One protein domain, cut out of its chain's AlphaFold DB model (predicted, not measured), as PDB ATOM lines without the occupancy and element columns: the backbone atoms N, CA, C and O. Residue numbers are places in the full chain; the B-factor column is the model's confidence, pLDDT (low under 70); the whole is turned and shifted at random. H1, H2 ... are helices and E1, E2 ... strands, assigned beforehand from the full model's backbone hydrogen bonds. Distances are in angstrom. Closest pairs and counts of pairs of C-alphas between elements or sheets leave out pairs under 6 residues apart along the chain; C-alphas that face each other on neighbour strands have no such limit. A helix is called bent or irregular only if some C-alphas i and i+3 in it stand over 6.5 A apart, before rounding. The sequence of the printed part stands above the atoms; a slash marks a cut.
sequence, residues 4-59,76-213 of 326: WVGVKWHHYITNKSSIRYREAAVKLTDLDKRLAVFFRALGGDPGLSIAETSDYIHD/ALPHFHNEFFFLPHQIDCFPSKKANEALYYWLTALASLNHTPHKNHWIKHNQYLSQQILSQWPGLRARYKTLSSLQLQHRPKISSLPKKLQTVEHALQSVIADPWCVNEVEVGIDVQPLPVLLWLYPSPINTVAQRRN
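AT A GLANCE: This is residues 4 to 59 and 76 to 213 of the 326 residues of an uncharacterized protein of Proteobacteria bacterium (UniProt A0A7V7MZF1). A small sheet of three short strands, E1, E3 and E2, sits on one side of H3, and on the other side of H3 a group of helices, H4, H5 and H6, makes the larger part of the body. H5 crosses H3 and folds back into H6, H2 packs beside H3 at the E1 edge of the sheet, and H1 and the end of H7 lie far from the middle, through which part of residues 178 to 204 runs. The printed part has 194 residues, with seven named helices and three named strands in the order H1 H2 E1 E2 E3 H3 H4 H5 H6 H7; the sheet, E1 E3 E2, is mixed and the class is mostly helix. The whole is compact, with a radius of gyration of the C-alphas of 16.8 A, and it spans 49 by 45 by 35 A.

HOW THE PARTS SIT: The inner strand of the sheet is E3, residues 84 to 87. E2, residues 79 to 81, is its antiparallel neighbour and forms a hairpin with it, with N 84 and O 81 2.9 A apart and N 86 and O 79 3.0 A apart, within hydrogen-bond range. On the other side of E3, E1, residues 49 to 52, is parallel to it, with N 51 and O 85 3.3 A apart. H3, residues 97 to 112, only grazes the sheet with its residues 104 to 112; its closest C-alphas to E3 are those of Ala 111 and Phe 85, 7.0 A. H2, residues 32 to 41, also only grazes the sheet and touches H3 at a steep tilt of 43 degrees, the same way, closest at the C-alphas of Phe 39 and Ser 112, 5.9 A. H3 touches H5, residues 138 to 153, at a steep tilt of 62 degrees, opposite ways; the closest C-alphas, Ala 99 and Leu 147, are 6.7 A apart. H3 touches H4, residues 122 to 136, about perpendicular at 82 degrees, closest at the C-alphas of Leu 110 and Leu 129, 6.2 A. H5 and H6, residues 163 to 177, are a helical hairpin that touches closest at the C-alphas of Ser 148 and Ile 176, 5.8 A, at a shallow tilt of 32 degrees. H4, H5 and H6 form an up and down bundle, each running against the one before it, though H4 and H5 only just touch, only at the corner, with 3 pairs of C-alphas within 8 A. H1, residues 4 to 15, and H7, residues 205 to 212, touch no helix. Every O i to N i+4 pair is within hydrogen-bond range in H2, H3 and H4, against 7 of 8 in H1, 10 of 12 in H5, 9 of 11 in H6 and 2 of 4 in H7.

IN THESE COORDINATES: E1, residues 49 to 52, and E3, residues 84 to 87, have four residues each, and E2, residues 79 to 81, has three. H3, residues 97 to 112, is 23.1 A long and starts at C-alpha 97 (297.907, 146.509, 298.702). H4, residues 122 to 136, is 20.9 A long, H5, residues 138 to 153, 24.0 A, and H6, residues 163 to 177, 21.3 A. H5 and H6 are only just irregular: C-alphas 139 and 142 are 6.8 A apart, and C-alphas 164 and 167 are 6.52 A apart. H1, residues 4 to 15, begins at C-alpha 4 (268.273, 121.722, 308.613) and is 17.3 A long; H2, residues 32 to 41, is 14.0 A long. H7, residues 205 to 212, is 11.1 A long and ends at C-alpha 212 (276.912, 119.154, 273.481).

THE WHOLE: The C-alphas of Trp 4 and Ala 41, 51.2 A apart, are the two farthest apart. Residues 60 to 75 are not printed, and C-alphas 59 and 76 are 13.0 A apart across the cut. The links H1 to H2 and H6 to H7 are long. Residues 208 to 213, of which 208 to 212 belong to H7, stand free. The mean pLDDT of the printed part is 71.5, and 69 residues are under 70, among them residues 4 to 19, 45 to 59, 76 to 89 and 202 to 213.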
ATOM      1  N   TRP A   4     267.845 120.866 307.498       23.98
ATOM      2  CA  TRP A   4     268.273 121.722 308.613       23.98
ATOM      3  C   TRP A   4     269.753 122.133 308.578       23.98
ATOM      4  O   TRP A   4     270.140 123.097 309.242       23.98
ATOM      5  N   VAL A   5     270.595 121.445 307.797       28.92
ATOM      6  CA  VAL A   5     272.041 121.738 307.721       28.92
ATOM      7  C   VAL A   5     272.355 122.767 306.625       28.92
ATOM      8  O   VAL A   5     273.295 123.543 306.784       28.92
ATOM      9  N   GLY A   6     271.520 122.865 305.582       25.98
ATOM     10  CA  GLY A   6     271.668 123.841 304.491       25.98
ATOM     11  C   GLY A   6     271.281 125.276 304.872       25.98
ATOM     12  O   GLY A   6     271.974 126.220 304.497       25.98
ATOM     13  N   VAL A   7     270.244 125.455 305.699       27.17
ATOM     14  CA  VAL A   7     269.742 126.789 306.092       27.17
ATOM     15  C   VAL A   7     270.725 127.526 307.013       27.17
ATOM     16  O   VAL A   7     270.919 128.732 306.875       27.17
ATOM     17  N   LYS A   8     271.434 126.810 307.900       28.88
ATOM     18  CA  LYS A   8     272.487 127.415 308.742       28.88
ATOM     19  C   LYS A   8     273.814 127.620 308.001       28.88
ATOM     20  O   LYS A   8     274.532 128.558 308.334       28.88
ATOM     21  N   TRP A   9     274.129 126.802 306.993       34.72
ATOM     22  CA  TRP A   9     275.337 126.951 306.168       34.72
ATOM     23  C   TRP A   9     275.244 128.123 305.193       34.72
ATOM     24  O   TRP A   9     276.190 128.905 305.082       34.72
ATOM     25  N   HIS A  10     274.085 128.291 304.553       26.53
ATOM     26  CA  HIS A  10     273.855 129.401 303.638       26.53
ATOM     27  C   HIS A  10     273.914 130.739 304.385       26.53
ATOM     28  O   HIS A  10     274.610 131.645 303.948       26.53
ATOM     29  N   HIS A  11     273.323 130.828 305.581       27.39
ATOM     30  CA  HIS A  11     273.408 132.033 306.410       27.39
ATOM     31  C   HIS A  11     274.820 132.286 306.981       27.39
ATOM     32  O   HIS A  11     275.173 133.435 307.234       27.39
ATOM     33  N   TYR A  12     275.649 131.246 307.164       31.17
ATOM     34  CA  TYR A  12     277.023 131.370 307.675       31.17
ATOM     35  C   TYR A  12     278.022 131.839 306.603       31.17
ATOM     36  O   TYR A  12     278.921 132.618 306.917       31.17
ATOM     37  N   ILE A  13     277.838 131.432 305.340       38.34
ATOM     38  CA  ILE A  13     278.624 131.924 304.194       38.34
ATOM     39  C   ILE A  13     278.196 133.347 303.802       38.34
ATOM     40  O   ILE A  13     279.051 134.171 303.484       38.34
ATOM     41  N   THR A  14     276.905 133.685 303.905       34.09
ATOM     42  CA  THR A  14     276.418 135.039 303.582       34.09
ATOM     43  C   THR A  14     276.719 136.064 304.690       34.09
ATOM     44  O   THR A  14     276.946 137.229 304.385       34.09
ATOM     45  N   ASN A  15     276.794 135.657 305.969       33.16
ATOM     46  CA  ASN A  15     277.031 136.578 307.099       33.16
ATOM     47  C   ASN A  15     278.511 136.693 307.529       33.16
ATOM     48  O   ASN A  15     278.874 137.573 308.305       33.16
ATOM     49  N   LYS A  16     279.394 135.835 307.002       36.38
ATOM     50  CA  LYS A  16     280.849 136.066 306.975       36.38
ATOM     51  C   LYS A  16     281.287 136.413 305.560       36.38
ATOM     52  O   LYS A  16     282.167 135.770 304.991       36.38
ATOM     53  N   SER A  17     280.665 137.457 305.011       41.34
ATOM     54  CA  SER A  17     281.199 138.179 303.864       41.34
ATOM     55  C   SER A  17     282.702 138.353 304.066       41.34
ATOM     56  O   SER A  17     283.130 138.908 305.083       41.34
ATOM     57  N   SER A  18     283.480 137.827 303.125       53.44
ATOM     58  CA  SER A  18     284.907 138.082 302.953       53.44
ATOM     59  C   SER A  18     285.262 139.471 303.476       53.44
ATOM     60  O   SER A  18     284.691 140.453 302.998       53.44
ATOM     61  N   ILE A  19     286.158 139.557 304.463       62.16
ATOM     62  CA  ILE A  19     286.700 140.844 304.900       62.16
ATOM     63  C   ILE A  19     287.297 141.488 303.649       62.16
ATOM     64  O   ILE A  19     288.291 140.999 303.117       62.16
ATOM     65  N   ARG A  20     286.616 142.508 303.126       73.56
ATOM     66  CA  ARG A  20     287.025 143.229 301.926       73.56
ATOM     67  C   ARG A  20     287.771 144.470 302.351       73.56
ATOM     68  O   ARG A  20     287.209 145.350 303.002       73.56
ATOM     69  N   TYR A  21     289.030 144.547 301.961       81.94
ATOM     70  CA  TYR A  21     289.902 145.664 302.272       81.94
ATOM     71  C   TYR A  21     289.872 146.653 301.112       81.94
ATOM     72  O   TYR A  21     290.799 146.716 300.307       81.94
ATOM     73  N   ARG A  22     288.782 147.428 301.019       83.50
ATOM     74  CA  ARG A  22     288.562 148.396 299.926       83.50
ATOM     75  C   ARG A  22     289.719 149.388 299.772       83.50
ATOM     76  O   ARG A  22     290.084 149.726 298.655       83.50
ATOM     77  N   GLU A  23     290.322 149.805 300.881       84.62
ATOM     78  CA  GLU A  23     291.477 150.717 300.896       84.62
ATOM     79  C   GLU A  23     292.756 150.079 300.326       84.62
ATOM     80  O   GLU A  23     293.631 150.775 299.817       84.62
ATOM     81  N   ALA A  24     292.858 148.749 300.370       86.50
ATOM     82  CA  ALA A  24     293.978 147.976 299.844       86.50
ATOM     83  C   ALA A  24     293.692 147.376 298.457       86.50
ATOM     84  O   ALA A  24     294.464 146.534 297.988       86.50
ATOM     85  N   ALA A  25     292.593 147.772 297.810       83.44
ATOM     86  CA  ALA A  25     292.187 147.236 296.521       83.44
ATOM     87  C   ALA A  25     293.219 147.522 295.419       83.44
ATOM     88  O   ALA A  25     293.815 148.600 295.342       83.44
ATOM     89  N   VAL A  26     293.403 146.540 294.543       84.06
ATOM     90  CA  VAL A  26     294.278 146.619 293.371       84.06
ATOM     91  C   VAL A  26     293.450 146.272 292.149       84.06
ATOM     92  O   VAL A  26     292.783 145.238 292.148       84.06
ATOM     93  N   LYS A  27     293.493 147.133 291.132       82.31
ATOM     94  CA  LYS A  27     292.842 146.891 289.846       82.31
ATOM     95  C   LYS A  27     293.796 146.198 288.885       82.31
ATOM     96  O   LYS A  27     295.001 146.455 288.900       82.31
ATOM     97  N   LEU A  28     293.234 145.348 288.040       76.56
ATOM     98  CA  LEU A  28     293.962 144.605 287.020       76.56
ATOM     99  C   LEU A  28     294.562 145.548 285.958       76.56
ATOM    100  O   LEU A  28     295.764 145.464 285.696       76.56
ATOM    101  N   THR A  29     293.794 146.555 285.523       79.94
ATOM    102  CA  THR A  29     294.217 147.648 284.621       79.94
ATOM    103  C   THR A  29     295.559 148.289 284.982       79.94
ATOM    104  O   THR A  29     296.325 148.704 284.110       79.94
ATOM    105  N   ASP A  30     295.867 148.389 286.280       86.12
ATOM    106  CA  ASP A  30     297.087 149.035 286.776       86.12
ATOM    107  C   ASP A  30     298.330 148.147 286.574       86.12
ATOM    108  O   ASP A  30     299.470 148.627 286.586       86.12
ATOM    109  N   LEU A  31     298.124 146.838 286.406       85.94
ATOM    110  CA  LEU A  31     299.159 145.810 286.381       85.94
ATOM    111  C   LEU A  31     299.253 145.048 285.055       85.94
ATOM    112  O   LEU A  31     300.292 144.432 284.828       85.94
ATOM    113  N   ASP A  32     298.261 145.126 284.167       77.56
ATOM    114  CA  ASP A  32     298.163 144.310 282.945       77.56
ATOM    115  C   ASP A  32     299.451 144.219 282.138       77.56
ATOM    116  O   ASP A  32     299.961 143.132 281.873       77.56
ATOM    117  N   LYS A  33     300.049 145.368 281.802       84.88
ATOM    118  CA  LYS A  33     301.294 145.400 281.019       84.88
ATOM    119  C   LYS A  33     302.437 144.683 281.738       84.88
ATOM    120  O   LYS A  33     303.230 143.990 281.105       84.88
ATOM    121  N   ARG A  34     302.532 144.837 283.063       90.38
ATOM    122  CA  ARG A  34     303.577 144.201 283.879       90.38
ATOM    123  C   ARG A  34     303.320 142.706 284.034       90.38
ATOM    124  O   ARG A  34     304.273 141.933 283.978       90.38
ATOM    125  N   LEU A  35     302.062 142.306 284.210       86.00
ATOM    126  CA  LEU A  35     301.661 140.905 284.309       86.00
ATOM    127  C   LEU A  35     301.863 140.179 282.979       86.00
ATOM    128  O   LEU A  35     302.362 139.063 282.992       86.00
ATOM    129  N   ALA A  36     301.588 140.819 281.841       82.31
ATOM    130  CA  ALA A  36     301.811 140.235 280.519       82.31
ATOM    131  C   ALA A  36     303.301 139.970 280.248       82.31
ATOM    132  O   ALA A  36     303.672 138.893 279.781       82.31
ATOM    133  N   VAL A  37     304.178 140.925 280.583       88.00
ATOM    134  CA  VAL A  37     305.636 140.728 280.484       88.00
ATOM    135  C   VAL A  37     306.095 139.619 281.428       88.00
ATOM    136  O   VAL A  37     306.875 138.758 281.029       88.00
ATOM    137  N   PHE A  38     305.589 139.611 282.661       88.69
ATOM    138  CA  PHE A  38     305.912 138.586 283.649       88.69
ATOM    139  C   PHE A  38     305.470 137.188 283.198       88.69
ATOM    140  O   PHE A  38     306.266 136.259 283.248       88.69
ATOM    141  N   PHE A  39     304.248 137.048 282.684       84.62
ATOM    142  CA  PHE A  39     303.706 135.796 282.160       84.62
ATOM    143  C   PHE A  39     304.582 135.210 281.049       84.62
ATOM    144  O   PHE A  39     304.963 134.041 281.106       84.62
ATOM    145  N   ARG A  40     304.979 136.046 280.082       84.44
ATOM    146  CA  ARG A  40     305.882 135.649 278.990       84.44
ATOM    147  C   ARG A  40     307.266 135.260 279.503       84.44
ATOM    148  O   ARG A  40     307.835 134.277 279.042       84.44
ATOM    149  N   ALA A  41     307.800 135.996 280.478       86.88
ATOM    150  CA  ALA A  41     309.097 135.689 281.081       86.88
ATOM    151  C   ALA A  41     309.105 134.345 281.829       86.88
ATOM    152  O   ALA A  41     310.144 133.695 281.892       86.88
ATOM    153  N   LEU A  42     307.958 133.920 282.368       85.06
ATOM    154  CA  LEU A  42     307.796 132.626 283.032       85.06
ATOM    155  C   LEU A  42     307.597 131.445 282.064       85.06
ATOM    156  O   LEU A  42     307.440 130.315 282.523       85.06
ATOM    157  N   GLY A  43     307.604 131.686 280.750       78.06
ATOM    158  CA  GLY A  43     307.377 130.649 279.739       78.06
ATOM    159  C   GLY A  43     305.901 130.380 279.442       78.06
ATOM    160  O   GLY A  43     305.583 129.337 278.879       78.06
ATOM    161  N   GLY A  44     305.004 131.303 279.808       72.88
ATOM    162  CA  GLY A  44     303.617 131.259 279.352       72.88
ATOM    163  C   GLY A  44     303.536 131.378 277.828       72.88
ATOM    164  O   GLY A  44     304.337 132.086 277.212       72.88
ATOM    165  N   ASP A  45     302.573 130.681 277.227       66.25
ATOM    166  CA  ASP A  45     302.363 130.683 275.778       66.25
ATOM    167  C   ASP A  45     302.143 132.125 275.268       66.25
ATOM    168  O   ASP A  45     301.271 132.825 275.789       66.25
ATOM    169  N   PRO A  46     302.910 132.617 274.277       53.66
ATOM    170  CA  PRO A  46     302.718 133.956 273.725       53.66
ATOM    171  C   PRO A  46     301.341 134.166 273.071       53.66
ATOM    172  O   PRO A  46     300.938 135.324 272.937       53.66
ATOM    173  N   GLY A  47     300.640 133.090 272.690       49.50
ATOM    174  CA  GLY A  47     299.252 133.119 272.217       49.50
ATOM    175  C   GLY A  47     298.220 133.314 273.334       49.50
ATOM    176  O   GLY A  47     297.108 133.761 273.065       49.50
ATOM    177  N   LEU A  48     298.592 133.068 274.598       54.50
ATOM    178  CA  LEU A  48     297.728 133.299 275.753       54.50
ATOM    179  C   LEU A  48     297.760 134.775 276.165       54.50
ATOM    180  O   LEU A  48     298.793 135.313 276.575       54.50
ATOM    181  N   SER A  49     296.609 135.442 276.084       48.25
ATOM    182  CA  SER A  49     296.464 136.842 276.494       48.25
ATOM    183  C   SER A  49     295.713 136.963 277.822       48.25
ATOM    184  O   SER A  49     294.770 136.228 278.116       48.25
ATOM    185  N   ILE A  50     296.190 137.876 278.675       54.91
ATOM    186  CA  ILE A  50     295.543 138.203 279.948       54.91
ATOM    187  C   ILE A  50     294.327 139.059 279.602       54.91
ATOM    188  O   ILE A  50     294.489 140.175 279.113       54.91
ATOM    189  N   ALA A  51     293.132 138.516 279.811       45.62
ATOM    190  CA  ALA A  51     291.883 139.231 279.597       45.62
ATOM    191  C   ALA A  51     291.245 139.576 280.945       45.62
ATOM    192  O   ALA A  51     291.233 138.764 281.877       45.62
ATOM    193  N   GLU A  52     290.700 140.787 281.044       39.75
ATOM    194  CA  GLU A  52     289.891 141.185 282.188       39.75
ATOM    195  C   GLU A  52     288.608 140.353 282.225       39.75
ATOM    196  O   GLU A  52     287.943 140.148 281.206       39.75
ATOM    197  N   THR A  53     288.243 139.856 283.404       42.03
ATOM    198  CA  THR A  53     286.929 139.241 283.588       42.03
ATOM    199  C   THR A  53     285.872 140.355 283.601       42.03
ATOM    200  O   THR A  53     285.940 141.270 284.424       42.03
ATOM    201  N   SER A  54     284.910 140.316 282.681       31.52
ATOM    202  CA  SER A  54     283.657 141.054 282.849       31.52
ATOM    203  C   SER A  54     282.800 140.337 283.895       31.52
ATOM    204  O   SER A  54     282.871 139.112 284.026       31.52
ATOM    205  N   ASP A  55     282.029 141.098 284.676       32.25
ATOM    206  CA  ASP A  55     281.112 140.563 285.687       32.25
ATOM    207  C   ASP A  55     280.253 139.434 285.087       32.25
ATOM    208  O   ASP A  55     279.408 139.668 284.226       32.25
ATOM    209  N   TYR A  56     280.480 138.196 285.534       36.72
ATOM    210  CA  TYR A  56     279.712 137.032 285.104       36.72
ATOM    211  C   TYR A  56     278.697 136.625 286.176       36.72
ATOM    212  O   TYR A  56     279.031 136.458 287.353       36.72
ATOM    213  N   ILE A  57     277.452 136.435 285.741       31.66
ATOM    214  CA  ILE A  57     276.351 135.879 286.527       31.66
ATOM    215  C   ILE A  57     276.450 134.351 286.467       31.66
ATOM    216  O   ILE A  57     276.385 133.743 285.402       31.66
ATOM    217  N   HIS A  58     276.616 133.734 287.633       33.22
ATOM    218  CA  HIS A  58     276.686 132.286 287.796       33.22
ATOM    219  C   HIS A  58     275.302 131.660 287.567       33.22
ATOM    220  O   HIS A  58     274.374 131.952 288.316       33.22
ATOM    221  N   ASP A  59     275.170 130.744 286.602       33.09
ATOM    222  CA  ASP A  59     273.993 129.870 286.489       33.09
ATOM    223  C   ASP A  59     274.396 128.426 286.823       33.09
ATOM    224  O   ASP A  59     274.671 127.591 285.965       33.09
ATOM    225  N   ALA A  76     283.893 136.799 291.195       36.31
ATOM    226  CA  ALA A  76     284.676 136.438 290.020       36.31
ATOM    227  C   ALA A  76     285.892 135.592 290.431       36.31
ATOM    228  O   ALA A  76     286.847 136.101 291.020       36.31
ATOM    229  N   LEU A  77     285.839 134.287 290.163       42.00
ATOM    230  CA  LEU A  77     286.950 133.357 290.382       42.00
ATOM    231  C   LEU A  77     287.873 133.327 289.147       42.00
ATOM    232  O   LEU A  77     287.367 133.340 288.017       42.00
ATOM    233  N   PRO A  78     289.207 133.246 289.328       38.59
ATOM    234  CA  PRO A  78     290.139 133.126 288.213       38.59
ATOM    235  C   PRO A  78     289.972 131.772 287.516       38.59
ATOM    236  O   PRO A  78     290.025 130.716 288.156       38.59
ATOM    237  N   HIS A  79     289.768 131.804 286.200       46.59
ATOM    238  CA  HIS A  79     289.491 130.618 285.395       46.59
ATOM    239  C   HIS A  79     290.186 130.679 284.033       46.59
ATOM    240  O   HIS A  79     290.554 131.741 283.535       46.59
ATOM    241  N   PHE A  80     290.365 129.505 283.435       45.88
ATOM    242  CA  PHE A  80     290.954 129.330 282.110       45.88
ATOM    243  C   PHE A  80     289.890 128.993 281.067       45.88
ATOM    244  O   PHE A  80     289.036 128.136 281.317       45.88
ATOM    245  N   HIS A  81     289.994 129.605 279.887       39.88
ATOM    246  CA  HIS A  81     289.272 129.188 278.687       39.88
ATOM    247  C   HIS A  81     290.183 129.317 277.465       39.88
ATOM    248  O   HIS A  81     290.557 130.427 277.104       39.88
ATOM    249  N   ASN A  82     290.468 128.198 276.796       46.31
ATOM    250  CA  ASN A  82     291.282 128.105 275.578       46.31
ATOM    251  C   ASN A  82     292.588 128.927 275.662       46.31
ATOM    252  O   ASN A  82     293.546 128.469 276.277       46.31
ATOM    253  N   GLU A  83     292.582 130.139 275.091       43.03
ATOM    254  CA  GLU A  83     293.705 131.078 274.932       43.03
ATOM    255  C   GLU A  83     293.658 132.283 275.897       43.03
ATOM    256  O   GLU A  83     294.473 133.200 275.803       43.03
ATOM    257  N   PHE A  84     292.710 132.315 276.838       42.38
ATOM    258  CA  PHE A  84     292.532 133.438 277.757       42.38
ATOM    259  C   PHE A  84     292.598 132.996 279.217       42.38
ATOM    260  O   PHE A  84     291.904 132.072 279.666       42.38
ATOM    261  N   PHE A  85     293.443 133.701 279.969       53.81
ATOM    262  CA  PHE A  85     293.521 133.602 281.418       53.81
ATOM    263  C   PHE A  85     292.737 134.759 282.038       53.81
ATOM    264  O   PHE A  85     293.132 135.919 281.900       53.81
ATOM    265  N   PHE A  86     291.632 134.439 282.715       56.00
ATOM    266  CA  PHE A  86     290.777 135.434 283.350       56.00
ATOM    267  C   PHE A  86     291.207 135.666 284.790       56.00
ATOM    268  O   PHE A  86     291.185 134.758 285.626       56.00
ATOM    269  N   LEU A  87     291.561 136.913 285.080       66.00
ATOM    270  CA  LEU A  87     291.831 137.405 286.424       66.00
ATOM    271  C   LEU A  87     290.684 138.313 286.894       66.00
ATOM    272  O   LEU A  87     290.050 138.977 286.070       66.00
ATOM    273  N   PRO A  88     290.417 138.388 288.212       67.75
ATOM    274  CA  PRO A  88     289.448 139.337 288.746       67.75
ATOM    275  C   PRO A  88     289.835 140.775 288.377       67.75
ATOM    276  O   PRO A  88     290.992 141.157 288.560       67.75
ATOM    277  N   HIS A  89     288.872 141.591 287.936       65.69
ATOM    278  CA  HIS A  89     289.098 143.013 287.627       65.69
ATOM    279  C   HIS A  89     289.669 143.788 288.830       65.69
ATOM    280  O   HIS A  89     290.489 144.691 288.672       65.69
ATOM    281  N   GLN A  90     289.275 143.407 290.049       73.56
ATOM    282  CA  GLN A  90     289.798 143.985 291.283       73.56
ATOM    283  C   GLN A  90     289.996 142.907 292.353       73.56
ATOM    284  O   GLN A  90     289.090 142.116 292.619       73.56
ATOM    285  N   ILE A  91     291.158 142.921 293.008       80.06
ATOM    286  CA  ILE A  91     291.464 142.090 294.178       80.06
ATOM    287  C   ILE A  91     291.563 142.983 295.420       80.06
ATOM    288  O   ILE A  91     292.379 143.903 295.481       80.06
ATOM    289  N   ASP A  92     290.740 142.682 296.427       83.25
ATOM    290  CA  ASP A  92     290.655 143.384 297.717       83.25
ATOM    291  C   ASP A  92     290.614 142.417 298.919       83.25
ATOM    292  O   ASP A  92     290.064 142.725 299.979       83.25
ATOM    293  N   CYS A  93     291.188 141.222 298.752       81.38
ATOM    294  CA  CYS A  93     291.061 140.121 299.709       81.38
ATOM    295  C   CYS A  93     291.997 140.226 300.921       81.38
ATOM    296  O   CYS A  93     291.697 139.654 301.965       81.38
ATOM    297  N   PHE A  94     293.120 140.939 300.801       85.94
ATOM    298  CA  PHE A  94     294.122 141.085 301.859       85.94
ATOM    299  C   PHE A  94     294.245 142.531 302.358       85.94
ATOM    300  O   PHE A  94     294.038 143.465 301.580       85.94
ATOM    301  N   PRO A  95     294.662 142.737 303.625       87.62
ATOM    302  CA  PRO A  95     294.775 144.067 304.236       87.62
ATOM    303  C   PRO A  95     295.853 144.957 303.613       87.62
ATOM    304  O   PRO A  95     295.865 146.161 303.836       87.62
ATOM    305  N   SER A  96     296.787 144.377 302.857       91.50
ATOM    306  CA  SER A  96     297.907 145.095 302.255       91.50
ATOM    307  C   SER A  96     297.771 145.130 300.743       91.50
ATOM    308  O   SER A  96     297.667 144.080 300.104       91.50
ATOM    309  N   LYS A  97     297.892 146.327 300.159       92.00
ATOM    310  CA  LYS A  97     297.907 146.509 298.702       92.00
ATOM    311  C   LYS A  97     298.985 145.641 298.046       92.00
ATOM    312  O   LYS A  97     298.714 144.933 297.087       92.00
ATOM    313  N   LYS A  98     300.178 145.582 298.646       93.25
ATOM    314  CA  LYS A  98     301.293 144.743 298.175       93.25
ATOM    315  C   LYS A  98     300.958 143.245 298.184       93.25
ATOM    316  O   LYS A  98     301.472 142.509 297.348       93.25
ATOM    317  N   ALA A  99     300.120 142.783 299.117       89.31
ATOM    318  CA  ALA A  99     299.665 141.393 299.151       89.31
ATOM    319  C   ALA A  99     298.644 141.110 298.039       89.31
ATOM    320  O   ALA A  99     298.751 140.086 297.372       89.31
ATOM    321  N   ASN A 100     297.717 142.036 297.777       88.50
ATOM    322  CA  ASN A 100     296.773 141.926 296.659       88.50
ATOM    323  C   ASN A 100     297.494 141.974 295.297       88.50
ATOM    324  O   ASN A 100     297.220 141.150 294.429       88.50
ATOM    325  N   GLU A 101     298.495 142.847 295.132       91.88
ATOM    326  CA  GLU A 101     299.369 142.856 293.947       91.88
ATOM    327  C   GLU A 101     300.132 141.531 293.811       91.88
ATOM    328  O   GLU A 101     300.182 140.936 292.737       91.88
ATOM    329  N   ALA A 102     300.718 141.032 294.904       92.38
ATOM    330  CA  ALA A 102     301.431 139.759 294.898       92.38
ATOM    331  C   ALA A 102     300.520 138.572 294.557       92.38
ATOM    332  O   ALA A 102     301.008 137.618 293.950       92.38
ATOM    333  N   LEU A 103     299.228 138.630 294.903       89.81
ATOM    334  CA  LEU A 103     298.255 137.611 294.520       89.81
ATOM    335  C   LEU A 103     298.067 137.561 293.001       89.81
ATOM    336  O   LEU A 103     298.096 136.467 292.445       89.81
ATOM    337  N   TYR A 104     297.973 138.710 292.321       86.94
ATOM    338  CA  TYR A 104     297.943 138.745 290.854       86.94
ATOM    339  C   TYR A 104     299.174 138.067 290.252       86.94
ATOM    340  O   TYR A 104     299.037 137.141 289.461       86.94
ATOM    341  N   TYR A 105     300.378 138.455 290.686       91.50
ATOM    342  CA  TYR A 105     301.615 137.832 290.200       91.50
ATOM    343  C   TYR A 105     301.668 136.324 290.474       91.50
ATOM    344  O   TYR A 105     302.153 135.565 289.639       91.50
ATOM    345  N   TRP A 106     301.181 135.878 291.633       92.75
ATOM    346  CA  TRP A 106     301.129 134.457 291.968       92.75
ATOM    347  C   TRP A 106     300.170 133.687 291.053       92.75
ATOM    348  O   TRP A 106     300.544 132.652 290.506       92.75
ATOM    349  N   LEU A 107     298.964 134.214 290.834       87.25
ATOM    350  CA  LEU A 107     297.980 133.616 289.933       87.25
ATOM    351  C   LEU A 107     298.481 133.589 288.483       87.25
ATOM    352  O   LEU A 107     298.309 132.583 287.803       87.25
ATOM    353  N   THR A 108     299.173 134.638 288.030       87.31
ATOM    354  CA  THR A 108     299.827 134.669 286.714       87.31
ATOM    355  C   THR A 108     300.948 133.630 286.596       87.31
ATOM    356  O   THR A 108     301.102 133.025 285.539       87.31
ATOM    357  N   ALA A 109     301.708 133.375 287.665       90.25
ATOM    358  CA  ALA A 109     302.724 132.320 287.667       90.25
ATOM    359  C   ALA A 109     302.114 130.911 287.641       90.25
ATOM    360  O   ALA A 109     302.624 130.021 286.968       90.25
ATOM    361  N   LEU A 110     300.998 130.702 288.346       87.12
ATOM    362  CA  LEU A 110     300.212 129.469 288.227       87.12
ATOM    363  C   LEU A 110     299.683 129.278 286.819       87.12
ATOM    364  O   LEU A 110     299.741 128.173 286.287       87.12
ATOM    365  N   ALA A 111     299.218 130.361 286.211       83.31
ATOM    366  CA  ALA A 111     298.696 130.344 284.866       83.31
ATOM    367  C   ALA A 111     299.752 129.949 283.826       83.31
ATOM    368  O   ALA A 111     299.442 129.180 282.922       83.31
ATOM    369  N   SER A 112     300.995 130.423 283.962       85.38
ATOM    370  CA  SER A 112     302.038 130.182 282.955       85.38
ATOM    371  C   SER A 112     302.440 128.715 282.826       85.38
ATOM    372  O   SER A 112     302.847 128.305 281.748       85.38
ATOM    373  N   LEU A 113     302.307 127.923 283.896       83.94
ATOM    374  CA  LEU A 113     302.620 126.486 283.890       83.94
ATOM    375  C   LEU A 113     301.380 125.590 283.719       83.94
ATOM    376  O   LEU A 113     301.495 124.362 283.686       83.94
ATOM    377  N   ASN A 114     300.182 126.173 283.638       78.88
ATOM    378  CA  ASN A 114     298.924 125.436 283.586       78.88
ATOM    379  C   ASN A 114     298.516 125.085 282.144       78.88
ATOM    380  O   ASN A 114     297.517 125.586 281.637       78.88
ATOM    381  N   HIS A 115     299.276 124.207 281.488       70.31
ATOM    382  CA  HIS A 115     298.994 123.800 280.102       70.31
ATOM    383  C   HIS A 115     297.820 122.808 279.979       70.31
ATOM    384  O   HIS A 115     297.114 122.805 278.975       70.31
ATOM    385  N   THR A 116     297.590 121.962 280.990       67.81
ATOM    386  CA  THR A 116     296.576 120.891 280.955       67.81
ATOM    387  C   THR A 116     295.776 120.829 282.266       67.81
ATOM    388  O   THR A 116     296.103 120.057 283.169       67.81
ATOM    389  N   PRO A 117     294.714 121.643 282.424       65.38
ATOM    390  CA  PRO A 117     293.951 121.692 283.670       65.38
ATOM    391  C   PRO A 117     293.199 120.377 283.937       65.38
ATOM    392  O   PRO A 117     292.306 119.984 283.182       65.38
ATOM    393  N   HIS A 118     293.510 119.709 285.052       65.19
ATOM    394  CA  HIS A 118     292.846 118.462 285.438       65.19
ATOM    395  C   HIS A 118     291.513 118.730 286.165       65.19
ATOM    396  O   HIS A 118     291.499 119.159 287.320       65.19
ATOM    397  N   LYS A 119     290.372 118.442 285.517       60.41
ATOM    398  CA  LYS A 119     289.023 118.788 286.025       60.41
ATOM    399  C   LYS A 119     288.674 118.122 287.367       60.41
ATOM    400  O   LYS A 119     288.184 118.785 288.275       60.41
ATOM    401  N   ASN A 120     288.968 116.828 287.510       62.12
ATOM    402  CA  ASN A 120     288.523 116.027 288.665       62.12
ATOM    403  C   ASN A 120     289.451 116.122 289.885       62.12
ATOM    404  O   ASN A 120     289.075 115.740 290.988       62.12
ATOM    405  N   HIS A 121     290.670 116.635 289.706       75.12
ATOM    406  CA  HIS A 121     291.701 116.643 290.747       75.12
ATOM    407  C   HIS A 121     292.312 118.033 290.907       75.12
ATOM    408  O   HIS A 121     293.526 118.178 291.016       75.12
ATOM    409  N   TRP A 122     291.469 119.067 290.941       76.88
ATOM    410  CA  TRP A 122     291.915 120.460 291.016       76.88
ATOM    411  C   TRP A 122     292.825 120.746 292.224       76.88
ATOM    412  O   TRP A 122     293.751 121.540 292.086       76.88
ATOM    413  N   ILE A 123     292.635 120.088 293.380       82.62
ATOM    414  CA  ILE A 123     293.541 120.243 294.538       82.62
ATOM    415  C   ILE A 123     294.936 119.703 294.213       82.62
ATOM    416  O   ILE A 123     295.914 120.439 294.319       82.62
ATOM    417  N   LYS A 124     295.028 118.434 293.785       85.44
ATOM    418  CA  LYS A 124     296.306 117.795 293.419       85.44
ATOM    419  C   LYS A 124     296.993 118.567 292.286       85.44
ATOM    420  O   LYS A 124     298.203 118.761 292.317       85.44
ATOM    421  N   HIS A 125     296.213 119.077 291.333       85.44
ATOM    422  CA  HIS A 125     296.697 119.900 290.225       85.44
ATOM    423  C   HIS A 125     297.309 121.222 290.699       85.44
ATOM    424  O   HIS A 125     298.444 121.538 290.361       85.44
ATOM    425  N   ASN A 126     296.601 121.981 291.540       87.56
ATOM    426  CA  ASN A 126     297.124 123.237 292.084       87.56
ATOM    427  C   ASN A 126     298.323 123.022 293.016       87.56
ATOM    428  O   ASN A 126     299.244 123.842 293.034       87.56
ATOM    429  N   GLN A 127     298.340 121.917 293.764       90.94
ATOM    430  CA  GLN A 127     299.495 121.508 294.556       90.94
ATOM    431  C   GLN A 127     300.711 121.246 293.658       90.94
ATOM    432  O   GLN A 127     301.775 121.812 293.903       90.94
ATOM    433  N   TYR A 128     300.542 120.467 292.586       90.69
ATOM    434  CA  TYR A 128     301.588 120.198 291.600       90.69
ATOM    435  C   TYR A 128     302.121 121.486 290.959       90.69
ATOM    436  O   TYR A 128     303.330 121.714 290.959       90.69
ATOM    437  N   LEU A 129     301.241 122.375 290.487       90.25
ATOM    438  CA  LEU A 129     301.654 123.659 289.911       90.25
ATOM    439  C   LEU A 129     302.426 124.511 290.925       90.25
ATOM    440  O   LEU A 129     303.478 125.059 290.602       90.25
ATOM    441  N   SER A 130     301.955 124.573 292.174       92.88
ATOM    442  CA  SER A 130     302.647 125.301 293.243       92.88
ATOM    443  C   SER A 130     304.053 124.740 293.484       92.88
ATOM    444  O   SER A 130     305.006 125.508 293.608       92.88
ATOM    445  N   GLN A 131     304.219 123.414 293.498       93.69
ATOM    446  CA  GLN A 131     305.532 122.773 293.631       93.69
ATOM    447  C   GLN A 131     306.458 123.098 292.447       93.69
ATOM    448  O   GLN A 131     307.617 123.445 292.674       93.69
ATOM    449  N   GLN A 132     305.956 123.028 291.208       92.69
ATOM    450  CA  GLN A 132     306.726 123.336 289.993       92.69
ATOM    451  C   GLN A 132     307.196 124.794 289.961       92.69
ATOM    452  O   GLN A 132     308.357 125.078 289.675       92.69
ATOM    453  N   ILE A 133     306.331 125.737 290.335       93.31
ATOM    454  CA  ILE A 133     306.702 127.156 290.397       93.31
ATOM    455  C   ILE A 133     307.785 127.381 291.438       93.31
ATOM    456  O   ILE A 133     308.762 128.076 291.179       93.31
ATOM    457  N   LEU A 134     307.634 126.808 292.631       94.31
ATOM    458  CA  LEU A 134     308.578 127.039 293.721       94.31
ATOM    459  C   LEU A 134     309.904 126.281 293.552       94.31
ATOM    460  O   LEU A 134     310.891 126.640 294.213       94.31
ATOM    461  N   SER A 135     309.945 125.246 292.707       93.62
ATOM    462  CA  SER A 135     311.177 124.564 292.306       93.62
ATOM    463  C   SER A 135     311.920 125.351 291.222       93.62
ATOM    464  O   SER A 135     313.108 125.613 291.396       93.62
ATOM    465  N   GLN A 136     311.222 125.799 290.174       92.81
ATOM    466  CA  GLN A 136     311.806 126.563 289.066       92.81
ATOM    467  C   GLN A 136     312.173 128.006 289.463       92.81
ATOM    468  O   GLN A 136     313.211 128.521 289.053       92.81
ATOM    469  N   TRP A 137     311.358 128.652 290.304       92.88
ATOM    470  CA  TRP A 137     311.457 130.076 290.640       92.88
ATOM    471  C   TRP A 137     311.554 130.280 292.164       92.88
ATOM    472  O   TRP A 137     310.598 130.726 292.812       92.88
ATOM    473  N   PRO A 138     312.717 130.008 292.790       92.38
ATOM    474  CA  PRO A 138     312.871 130.077 294.248       92.38
ATOM    475  C   PRO A 138     312.614 131.477 294.830       92.38
ATOM    476  O   PRO A 138     312.217 131.592 295.991       92.38
ATOM    477  N   GLY A 139     312.756 132.539 294.025       92.44
ATOM    478  CA  GLY A 139     312.429 133.916 294.416       92.44
ATOM    479  C   GLY A 139     310.952 134.138 294.780       92.44
ATOM    480  O   GLY A 139     310.634 135.071 295.519       92.44
ATOM    481  N   LEU A 140     310.042 133.263 294.333       92.62
ATOM    482  CA  LEU A 140     308.616 133.339 294.667       92.62
ATOM    483  C   LEU A 140     308.277 132.716 296.031       92.62
ATOM    484  O   LEU A 140     307.213 133.008 296.575       92.62
ATOM    485  N   ARG A 141     309.186 131.946 296.651       94.12
ATOM    486  CA  ARG A 141     308.936 131.256 297.935       94.12
ATOM    487  C   ARG A 141     308.557 132.206 299.066       94.12
ATOM    488  O   ARG A 141     307.644 131.913 299.831       94.12
ATOM    489  N   ALA A 142     309.229 133.353 299.171       93.69
ATOM    490  CA  ALA A 142     308.923 134.342 300.207       93.69
ATOM    491  C   ALA A 142     307.522 134.954 300.018       93.69
ATOM    492  O   ALA A 142     306.773 135.125 300.983       93.69
ATOM    493  N   ARG A 143     307.143 135.232 298.760       93.50
ATOM    494  CA  ARG A 143     305.811 135.748 298.413       93.50
ATOM    495  C   ARG A 143     304.734 134.711 298.707       93.50
ATOM    496  O   ARG A 143     303.763 135.041 299.380       93.50
ATOM    497  N   TYR A 144     304.954 133.463 298.295       94.56
ATOM    498  CA  TYR A 144     304.044 132.357 298.571       94.56
ATOM    499  C   TYR A 144     303.795 132.185 300.071       94.56
ATOM    500  O   TYR A 144     302.645 132.204 300.484       94.56
ATOM    501  N   LYS A 145     304.850 132.128 300.899       94.56
ATOM    502  CA  LYS A 145     304.713 132.021 302.366       94.56
ATOM    503  C   LYS A 145     303.898 133.163 302.975       94.56
ATOM    504  O   LYS A 145     303.115 132.953 303.896       94.56
ATOM    505  N   THR A 146     304.082 134.378 302.461       94.06
ATOM    506  CA  THR A 146     303.321 135.544 302.924       94.06
ATOM    507  C   THR A 146     301.842 135.375 302.582       94.06
ATOM    508  O   THR A 146     300.991 135.469 303.464       94.06
ATOM    509  N   LEU A 147     301.530 135.061 301.324       93.56
ATOM    510  CA  LEU A 147     300.151 134.902 300.871       93.56
ATOM    511  C   LEU A 147     299.458 133.687 301.501       93.56
ATOM    512  O   LEU A 147     298.290 133.785 301.868       93.56
ATOM    513  N   SER A 148     300.158 132.563 301.679       94.44
ATOM    514  CA  SER A 148     299.601 131.370 302.321       94.44
ATOM    515  C   SER A 148     299.263 131.627 303.784       94.44
ATOM    516  O   SER A 148     298.175 131.264 304.227       94.44
ATOM    517  N   SER A 149     300.129 132.337 304.515       94.00
ATOM    518  CA  SER A 149     299.846 132.726 305.900       94.00
ATOM    519  C   SER A 149     298.599 133.612 306.010       94.00
ATOM    520  O   SER A 149     297.756 133.370 306.873       94.00
ATOM    521  N   LEU A 150     298.426 134.573 305.094       91.69
ATOM    522  CA  LEU A 150     297.234 135.419 305.033       91.69
ATOM    523  C   LEU A 150     295.988 134.604 304.664       91.69
ATOM    524  O   LEU A 150     294.949 134.745 305.302       91.69
ATOM    525  N   GLN A 151     296.087 133.699 303.687       88.75
ATOM    526  CA  GLN A 151     294.975 132.833 303.293       88.75
ATOM    527  C   GLN A 151     294.495 131.964 304.461       88.75
ATOM    528  O   GLN A 151     293.289 131.832 304.660       88.75
ATOM    529  N   LEU A 152     295.419 131.390 305.238       90.94
ATOM    530  CA  LEU A 152     295.095 130.554 306.397       90.94
ATOM    531  C   LEU A 152     294.373 131.341 307.499       90.94
ATOM    532  O   LEU A 152     293.496 130.785 308.153       90.94
ATOM    533  N   GLN A 153     294.661 132.636 307.666       89.75
ATOM    534  CA  GLN A 153     293.937 133.493 308.619       89.75
ATOM    535  C   GLN A 153     292.464 133.693 308.240       89.75
ATOM    536  O   GLN A 153     291.616 133.835 309.121       89.75
ATOM    537  N   HIS A 154     292.142 133.672 306.943       82.06
ATOM    538  CA  HIS A 154     290.766 133.780 306.452       82.06
ATOM    539  C   HIS A 154     289.987 132.459 306.523       82.06
ATOM    540  O   HIS A 154     288.768 132.456 306.326       82.06
ATOM    541  N   ARG A 155     290.654 131.330 306.797       83.94
ATOM    542  CA  ARG A 155     290.002 130.018 306.844       83.94
ATOM    543  C   ARG A 155     289.196 129.811 308.129       83.94
ATOM    544  O   ARG A 155     289.589 130.271 309.203       83.94
ATOM    545  N   PRO A 156     288.067 129.084 308.059       81.38
ATOM    546  CA  PRO A 156     287.342 128.679 309.254       81.38
ATOM    547  C   PRO A 156     288.178 127.708 310.099       81.38
ATOM    548  O   PRO A 156     288.954 126.898 309.592       81.38
ATOM    549  N   LYS A 157     287.970 127.745 311.418       83.75
ATOM    550  CA  LYS A 157     288.547 126.744 312.323       83.75
ATOM    551  C   LYS A 157     287.943 125.374 312.003       83.75
ATOM    552  O   LYS A 157     286.719 125.247 311.998       83.75
ATOM    553  N   ILE A 158     288.781 124.350 311.827       83.94
ATOM    554  CA  ILE A 158     288.364 122.987 311.436       83.94
ATOM    555  C   ILE A 158     287.288 122.440 312.389       83.94
ATOM    556  O   ILE A 158     286.255 121.951 311.950       83.94
ATOM    557  N   SER A 159     287.471 122.630 313.699       82.88
ATOM    558  CA  SER A 159     286.502 122.235 314.741       82.88
ATOM    559  C   SER A 159     285.080 122.795 314.568       82.88
ATOM    560  O   SER A 159     284.134 122.199 315.073       82.88
ATOM    561  N   SER A 160     284.913 123.917 313.858       83.31
ATOM    562  CA  SER A 160     283.601 124.534 313.613       83.31
ATOM    563  C   SER A 160     282.849 123.939 312.418       83.31
ATOM    564  O   SER A 160     281.673 124.241 312.228       83.31
ATOM    565  N   LEU A 161     283.507 123.101 311.610       80.81
ATOM    566  CA  LEU A 161     282.931 122.506 310.406       80.81
ATOM    567  C   LEU A 161     282.279 121.140 310.696       80.81
ATOM    568  O   LEU A 161     282.684 120.450 311.634       80.81
ATOM    569  N   PRO A 162     281.308 120.691 309.879       82.38
ATOM    570  CA  PRO A 162     280.778 119.329 309.916       82.38
ATOM    571  C   PRO A 162     281.871 118.277 309.704       82.38
ATOM    572  O   PRO A 162     282.756 118.467 308.875       82.38
ATOM    573  N   LYS A 163     281.768 117.123 310.380       81.62
ATOM    574  CA  LYS A 163     282.789 116.052 310.359       81.62
ATOM    575  C   LYS A 163     283.230 115.625 308.949       81.62
ATOM    576  O   LYS A 163     284.418 115.434 308.733       81.62
ATOM    577  N   LYS A 164     282.302 115.537 307.985       79.31
ATOM    578  CA  LYS A 164     282.613 115.199 306.579       79.31
ATOM    579  C   LYS A 164     283.566 116.211 305.916       79.31
ATOM    580  O   LYS A 164     284.400 115.828 305.107       79.31
ATOM    581  N   LEU A 165     283.450 117.492 306.273       80.00
ATOM    582  CA  LEU A 165     284.248 118.591 305.719       80.00
ATOM    583  C   LEU A 165     285.572 118.803 306.456       80.00
ATOM    584  O   LEU A 165     286.499 119.361 305.881       80.00
ATOM    585  N   GLN A 166     285.675 118.354 307.710       84.69
ATOM    586  CA  GLN A 166     286.876 118.542 308.528       84.69
ATOM    587  C   GLN A 166     288.111 117.899 307.893       84.69
ATOM    588  O   GLN A 166     289.161 118.532 307.850       84.69
ATOM    589  N   THR A 167     287.979 116.682 307.359       85.56
ATOM    590  CA  THR A 167     289.086 115.964 306.710       85.56
ATOM    591  C   THR A 167     289.578 116.699 305.463       85.56
ATOM    592  O   THR A 167     290.781 116.864 305.275       85.56
ATOM    593  N   VAL A 168     288.646 117.191 304.639       83.94
ATOM    594  CA  VAL A 168     288.965 117.916 303.402       83.94
ATOM    595  C   VAL A 168     289.586 119.274 303.706       83.94
ATOM    596  O   VAL A 168     290.613 119.616 303.129       83.94
ATOM    597  N   GLU A 169     289.015 120.032 304.643       87.38
ATOM    598  CA  GLU A 169     289.558 121.333 305.032       87.38
ATOM    599  C   GLU A 169     290.929 121.191 305.708       87.38
ATOM    600  O   GLU A 169     291.809 122.006 305.453       87.38
ATOM    601  N   HIS A 170     291.156 120.147 306.516       88.50
ATOM    602  CA  HIS A 170     292.470 119.884 307.107       88.50
ATOM    603  C   HIS A 170     293.535 119.648 306.029       88.50
ATOM    604  O   HIS A 170     294.588 120.281 306.064       88.50
ATOM    605  N   ALA A 171     293.253 118.781 305.051       88.12
ATOM    606  CA  ALA A 171     294.165 118.533 303.934       88.12
ATOM    607  C   ALA A 171     294.377 119.785 303.071       88.12
ATOM    608  O   ALA A 171     295.478 120.075 302.620       88.12
ATOM    609  N   LEU A 172     293.330 120.580 302.870       88.38
ATOM    610  CA  LEU A 172     293.435 121.828 302.130       88.38
ATOM    611  C   LEU A 172     294.317 122.843 302.877       88.38
ATOM    612  O   LEU A 172     295.189 123.460 302.267       88.38
ATOM    613  N   GLN A 173     294.142 122.995 304.193       91.12
ATOM    614  CA  GLN A 173     294.982 123.869 305.015       91.12
ATOM    615  C   GLN A 173     296.437 123.387 305.061       91.12
ATOM    616  O   GLN A 173     297.338 124.222 304.988       91.12
ATOM    617  N   SER A 174     296.682 122.071 305.108       90.75
ATOM    618  CA  SER A 174     298.045 121.532 305.064       90.75
ATOM    619  C   SER A 174     298.723 121.795 303.718       90.75
ATOM    620  O   SER A 174     299.865 122.240 303.708       90.75
ATOM    621  N   VAL A 175     298.012 121.630 302.596       91.50
ATOM    622  CA  VAL A 175     298.544 121.917 301.250       91.50
ATOM    623  C   VAL A 175     298.795 123.413 301.033       91.50
ATOM    624  O   VAL A 175     299.762 123.783 300.370       91.50
ATOM    625  N   ILE A 176     297.954 124.297 301.586       91.50
ATOM    626  CA  ILE A 176     298.198 125.750 301.540       91.50
ATOM    627  C   ILE A 176     299.425 126.129 302.376       91.50
ATOM    628  O   ILE A 176     300.191 127.004 301.976       91.50
ATOM    629  N   ALA A 177     299.592 125.526 303.555       93.06
ATOM    630  CA  ALA A 177     300.733 125.810 304.418       93.06
ATOM    631  C   ALA A 177     302.043 125.325 303.783       93.06
ATOM    632  O   ALA A 177     303.036 126.057 303.776       93.06
ATOM    633  N   ASP A 178     302.021 124.110 303.237       91.81
ATOM    634  CA  ASP A 178     303.164 123.461 302.623       91.81
ATOM    635  C   ASP A 178     302.759 122.656 301.368       91.81
ATOM    636  O   ASP A 178     302.158 121.581 301.480       91.81
ATOM    637  N   PRO A 179     303.139 123.117 300.159       91.19
ATOM    638  CA  PRO A 179     302.887 122.399 298.917       91.19
ATOM    639  C   PRO A 179     303.498 121.002 298.872       91.19
ATOM    640  O   PRO A 179     302.992 120.165 298.132       91.19
ATOM    641  N   TRP A 180     304.574 120.725 299.618       92.00
ATOM    642  CA  TRP A 180     305.259 119.423 299.608       92.00
ATOM    643  C   TRP A 180     304.637 118.389 300.556       92.00
ATOM    644  O   TRP A 180     305.107 117.255 300.621       92.00
ATOM    645  N   CYS A 181     303.561 118.749 301.260       89.44
ATOM    646  CA  CYS A 181     302.823 117.835 302.122       89.44
ATOM    647  C   CYS A 181     302.213 116.664 301.327       89.44
ATOM    648  O   CYS A 181     301.731 116.832 300.205       89.44
ATOM    649  N   VAL A 182     302.182 115.471 301.924       84.75
ATOM    650  CA  VAL A 182     301.462 114.327 301.349       84.75
ATOM    651  C   VAL A 182     299.960 114.589 301.452       84.75
ATOM    652  O   VAL A 182     299.441 114.844 302.538       84.75
ATOM    653  N   ASN A 183     299.261 114.534 300.319       79.38
ATOM    654  CA  ASN A 183     297.821 114.744 300.250       79.38
ATOM    655  C   ASN A 183     297.146 113.599 299.488       79.38
ATOM    656  O   ASN A 183     297.314 113.449 298.278       79.38
ATOM    657  N   GLU A 184     296.343 112.825 300.209       73.19
ATOM    658  CA  GLU A 184     295.595 111.683 299.675       73.19
ATOM    659  C   GLU A 184     294.099 111.985 299.516       73.19
ATOM    660  O   GLU A 184     293.333 111.125 299.089       73.19
ATOM    661  N   VAL A 185     293.658 113.205 299.837       71.12
ATOM    662  CA  VAL A 185     292.232 113.533 299.841       71.12
ATOM    663  C   VAL A 185     291.706 113.703 298.422       71.12
ATOM    664  O   VAL A 185     292.173 114.540 297.643       71.12
ATOM    665  N   GLU A 186     290.664 112.941 298.115       67.69
ATOM    666  CA  GLU A 186     289.851 113.119 296.921       67.69
ATOM    667  C   GLU A 186     288.590 113.895 297.285       67.69
ATOM    668  O   GLU A 186     287.819 113.509 298.165       67.69
ATOM    669  N   VAL A 187     288.396 115.036 296.626       65.25
ATOM    670  CA  VAL A 187     287.179 115.827 296.789       65.25
ATOM    671  C   VAL A 187     286.089 115.158 295.963       65.25
ATOM    672  O   VAL A 187     286.091 115.248 294.738       65.25
ATOM    673  N   GLY A 188     285.182 114.455 296.638       58.59
ATOM    674  CA  GLY A 188     283.971 113.931 296.015       58.59
ATOM    675  C   GLY A 188     282.999 115.051 295.628       58.59
ATOM    676  O   GLY A 188     283.045 116.148 296.178       58.59
ATOM    677  N   ILE A 189     282.073 114.751 294.714       56.62
ATOM    678  CA  ILE A 189     281.047 115.690 294.211       56.62
ATOM    679  C   ILE A 189     280.159 116.239 295.351       56.62
ATOM    680  O   ILE A 189     279.687 117.370 295.280       56.62
ATOM    681  N   ASP A 190     279.981 115.453 296.418       56.16
ATOM    682  CA  ASP A 190     279.127 115.745 297.581       56.16
ATOM    683  C   ASP A 190     279.764 116.726 298.590       56.16
ATOM    684  O   ASP A 190     279.117 117.210 299.517       56.16
ATOM    685  N   VAL A 191     281.058 117.031 298.440       65.00
ATOM    686  CA  VAL A 191     281.813 117.857 299.387       65.00
ATOM    687  C   VAL A 191     282.453 119.033 298.657       65.00
ATOM    688  O   VAL A 191     283.452 118.879 297.964       65.00
ATOM    689  N   GLN A 192     281.915 120.238 298.862       67.56
ATOM    690  CA  GLN A 192     282.485 121.470 298.312       67.56
ATOM    691  C   GLN A 192     283.185 122.279 299.416       67.56
ATOM    692  O   GLN A 192     282.510 122.885 300.252       67.56
ATOM    693  N   PRO A 193     284.531 122.275 299.478       72.75
ATOM    694  CA  PRO A 193     285.267 123.106 300.425       72.75
ATOM    695  C   PRO A 193     285.230 124.585 300.017       72.75
ATOM    696  O   PRO A 193     284.941 124.931 298.873       72.75
ATOM    697  N   LEU A 194     285.587 125.470 300.950       73.38
ATOM    698  CA  LEU A 194     285.705 126.899 300.662       73.38
ATOM    699  C   LEU A 194     286.824 127.137 299.617       73.38
ATOM    700  O   LEU A 194     287.929 126.596 299.781       73.38
ATOM    701  N   PRO A 195     286.596 127.961 298.576       76.31
ATOM    702  CA  PRO A 195     287.593 128.207 297.542       76.31
ATOM    703  C   PRO A 195     288.874 128.839 298.104       76.31
ATOM    704  O   PRO A 195     288.883 129.547 299.113       76.31
ATOM    705  N   VAL A 196     289.994 128.530 297.461       83.62
ATOM    706  CA  VAL A 196     291.345 128.990 297.762       83.62
ATOM    707  C   VAL A 196     291.691 130.108 296.794       83.62
ATOM    708  O   VAL A 196     291.810 129.875 295.599       83.62
ATOM    709  N   LEU A 197     291.906 131.318 297.312       83.19
ATOM    710  CA  LEU A 197     292.193 132.491 296.474       83.19
ATOM    711  C   LEU A 197     293.512 132.361 295.704       83.19
ATOM    712  O   LEU A 197     293.684 132.967 294.657       83.19
ATOM    713  N   LEU A 198     294.440 131.569 296.240       85.62
ATOM    714  CA  LEU A 198     295.756 131.296 295.670       85.62
ATOM    715  C   LEU A 198     295.730 130.345 294.472       85.62
ATOM    716  O   LEU A 198     296.795 130.111 293.916       85.62
ATOM    717  N   TRP A 199     294.596 129.731 294.139       85.31
ATOM    718  CA  TRP A 199     294.526 128.626 293.185       85.31
ATOM    719  C   TRP A 199     293.663 128.955 291.974       85.31
ATOM    720  O   TRP A 199     292.841 129.870 291.984       85.31
ATOM    721  N   LEU A 200     293.866 128.161 290.929       76.88
ATOM    722  CA  LEU A 200     293.127 128.220 289.682       76.88
ATOM    723  C   LEU A 200     292.007 127.186 289.681       76.88
ATOM    724  O   LEU A 200     292.211 126.038 290.090       76.88
ATOM    725  N   TYR A 201     290.844 127.578 289.168       72.06
ATOM    726  CA  TYR A 201     289.678 126.706 289.072       72.06
ATOM    727  C   TYR A 201     289.320 126.415 287.610       72.06
ATOM    728  O   TYR A 201     289.478 127.287 286.749       72.06
ATOM    729  N   PRO A 202     288.852 125.191 287.293       61.75
ATOM    730  CA  PRO A 202     288.368 124.890 285.953       61.75
ATOM    731  C   PRO A 202     287.137 125.752 285.640       61.75
ATOM    732  O   PRO A 202     286.235 125.874 286.468       61.75
ATOM    733  N   SER A 203     287.088 126.334 284.437       51.38
ATOM    734  CA  SER A 203     285.914 127.093 283.993       51.38
ATOM    735  C   SER A 203     284.679 126.182 283.916       51.38
ATOM    736  O   SER A 203     284.776 125.076 283.365       51.38
ATOM    737  N   PRO A 204     283.504 126.626 284.398       41.91
ATOM    738  CA  PRO A 204     282.267 125.853 284.311       41.91
ATOM    739  C   PRO A 204     281.816 125.604 282.861       41.91
ATOM    740  O   PRO A 204     281.112 124.630 282.602       41.91
ATOM    741  N   ILE A 205     282.268 126.401 281.886       31.98
ATOM    742  CA  ILE A 205     281.906 126.267 280.459       31.98
ATOM    743  C   ILE A 205     282.373 124.920 279.878       31.98
ATOM    744  O   ILE A 205     281.674 124.301 279.073       31.98
ATOM    745  N   ASN A 206     283.487 124.386 280.383       33.12
ATOM    746  CA  ASN A 206     284.006 123.073 279.999       33.12
ATOM    747  C   ASN A 206     283.123 121.896 280.441       33.12
ATOM    748  O   ASN A 206     283.398 120.760 280.046       33.12
ATOM    749  N   THR A 207     282.107 122.140 281.274       34.19
ATOM    750  CA  THR A 207     281.094 121.139 281.644       34.19
ATOM    751  C   THR A 207     279.885 121.170 280.706       34.19
ATOM    752  O   THR A 207     279.258 120.135 280.492       34.19
ATOM    753  N   VAL A 208     279.596 122.319 280.082       30.05
ATOM    754  CA  VAL A 208     278.469 122.506 279.151       30.05
ATOM    755  C   VAL A 208     278.844 122.058 277.735       30.05
ATOM    756  O   VAL A 208     278.074 121.340 277.103       30.05
ATOM    757  N   ALA A 209     280.059 122.369 277.267       32.12
ATOM    758  CA  ALA A 209     280.555 121.916 275.959       32.12
ATOM    759  C   ALA A 209     280.600 120.377 275.832       32.12
ATOM    760  O   ALA A 209     280.368 119.828 274.759       32.12
ATOM    761  N   GLN A 210     280.823 119.660 276.940       37.34
ATOM    762  CA  GLN A 210     280.774 118.194 276.950       37.34
ATOM    763  C   GLN A 210     279.350 117.619 276.941       37.34
ATOM    764  O   GLN A 210     279.192 116.488 276.491       37.34
ATOM    765  N   ARG A 211     278.319 118.370 277.369       34.94
ATOM    766  CA  ARG A 211     276.922 117.949 277.152       34.94
ATOM    767  C   ARG A 211     276.544 118.030 275.669       34.94
ATOM    768  O   ARG A 211     275.864 117.135 275.189       34.94
ATOM    769  N   ARG A 212     277.064 119.030 274.945       36.19
ATOM    770  CA  ARG A 212     276.912 119.154 273.481       36.19
ATOM    771  C   ARG A 212     277.597 118.026 272.711       36.19
ATOM    772  O   ARG A 212     276.960 117.368 271.901       36.19
ATOM    773  N   ASN A 213     278.851 117.703 273.046       33.41
ATOM    774  CA  ASN A 213     279.583 116.616 272.374       33.41
ATOM    775  C   ASN A 213     278.981 115.211 272.576       33.41
ATOM    776  O   ASN A 213     279.431 114.269 271.929       33.41
TER     777      ASN A 213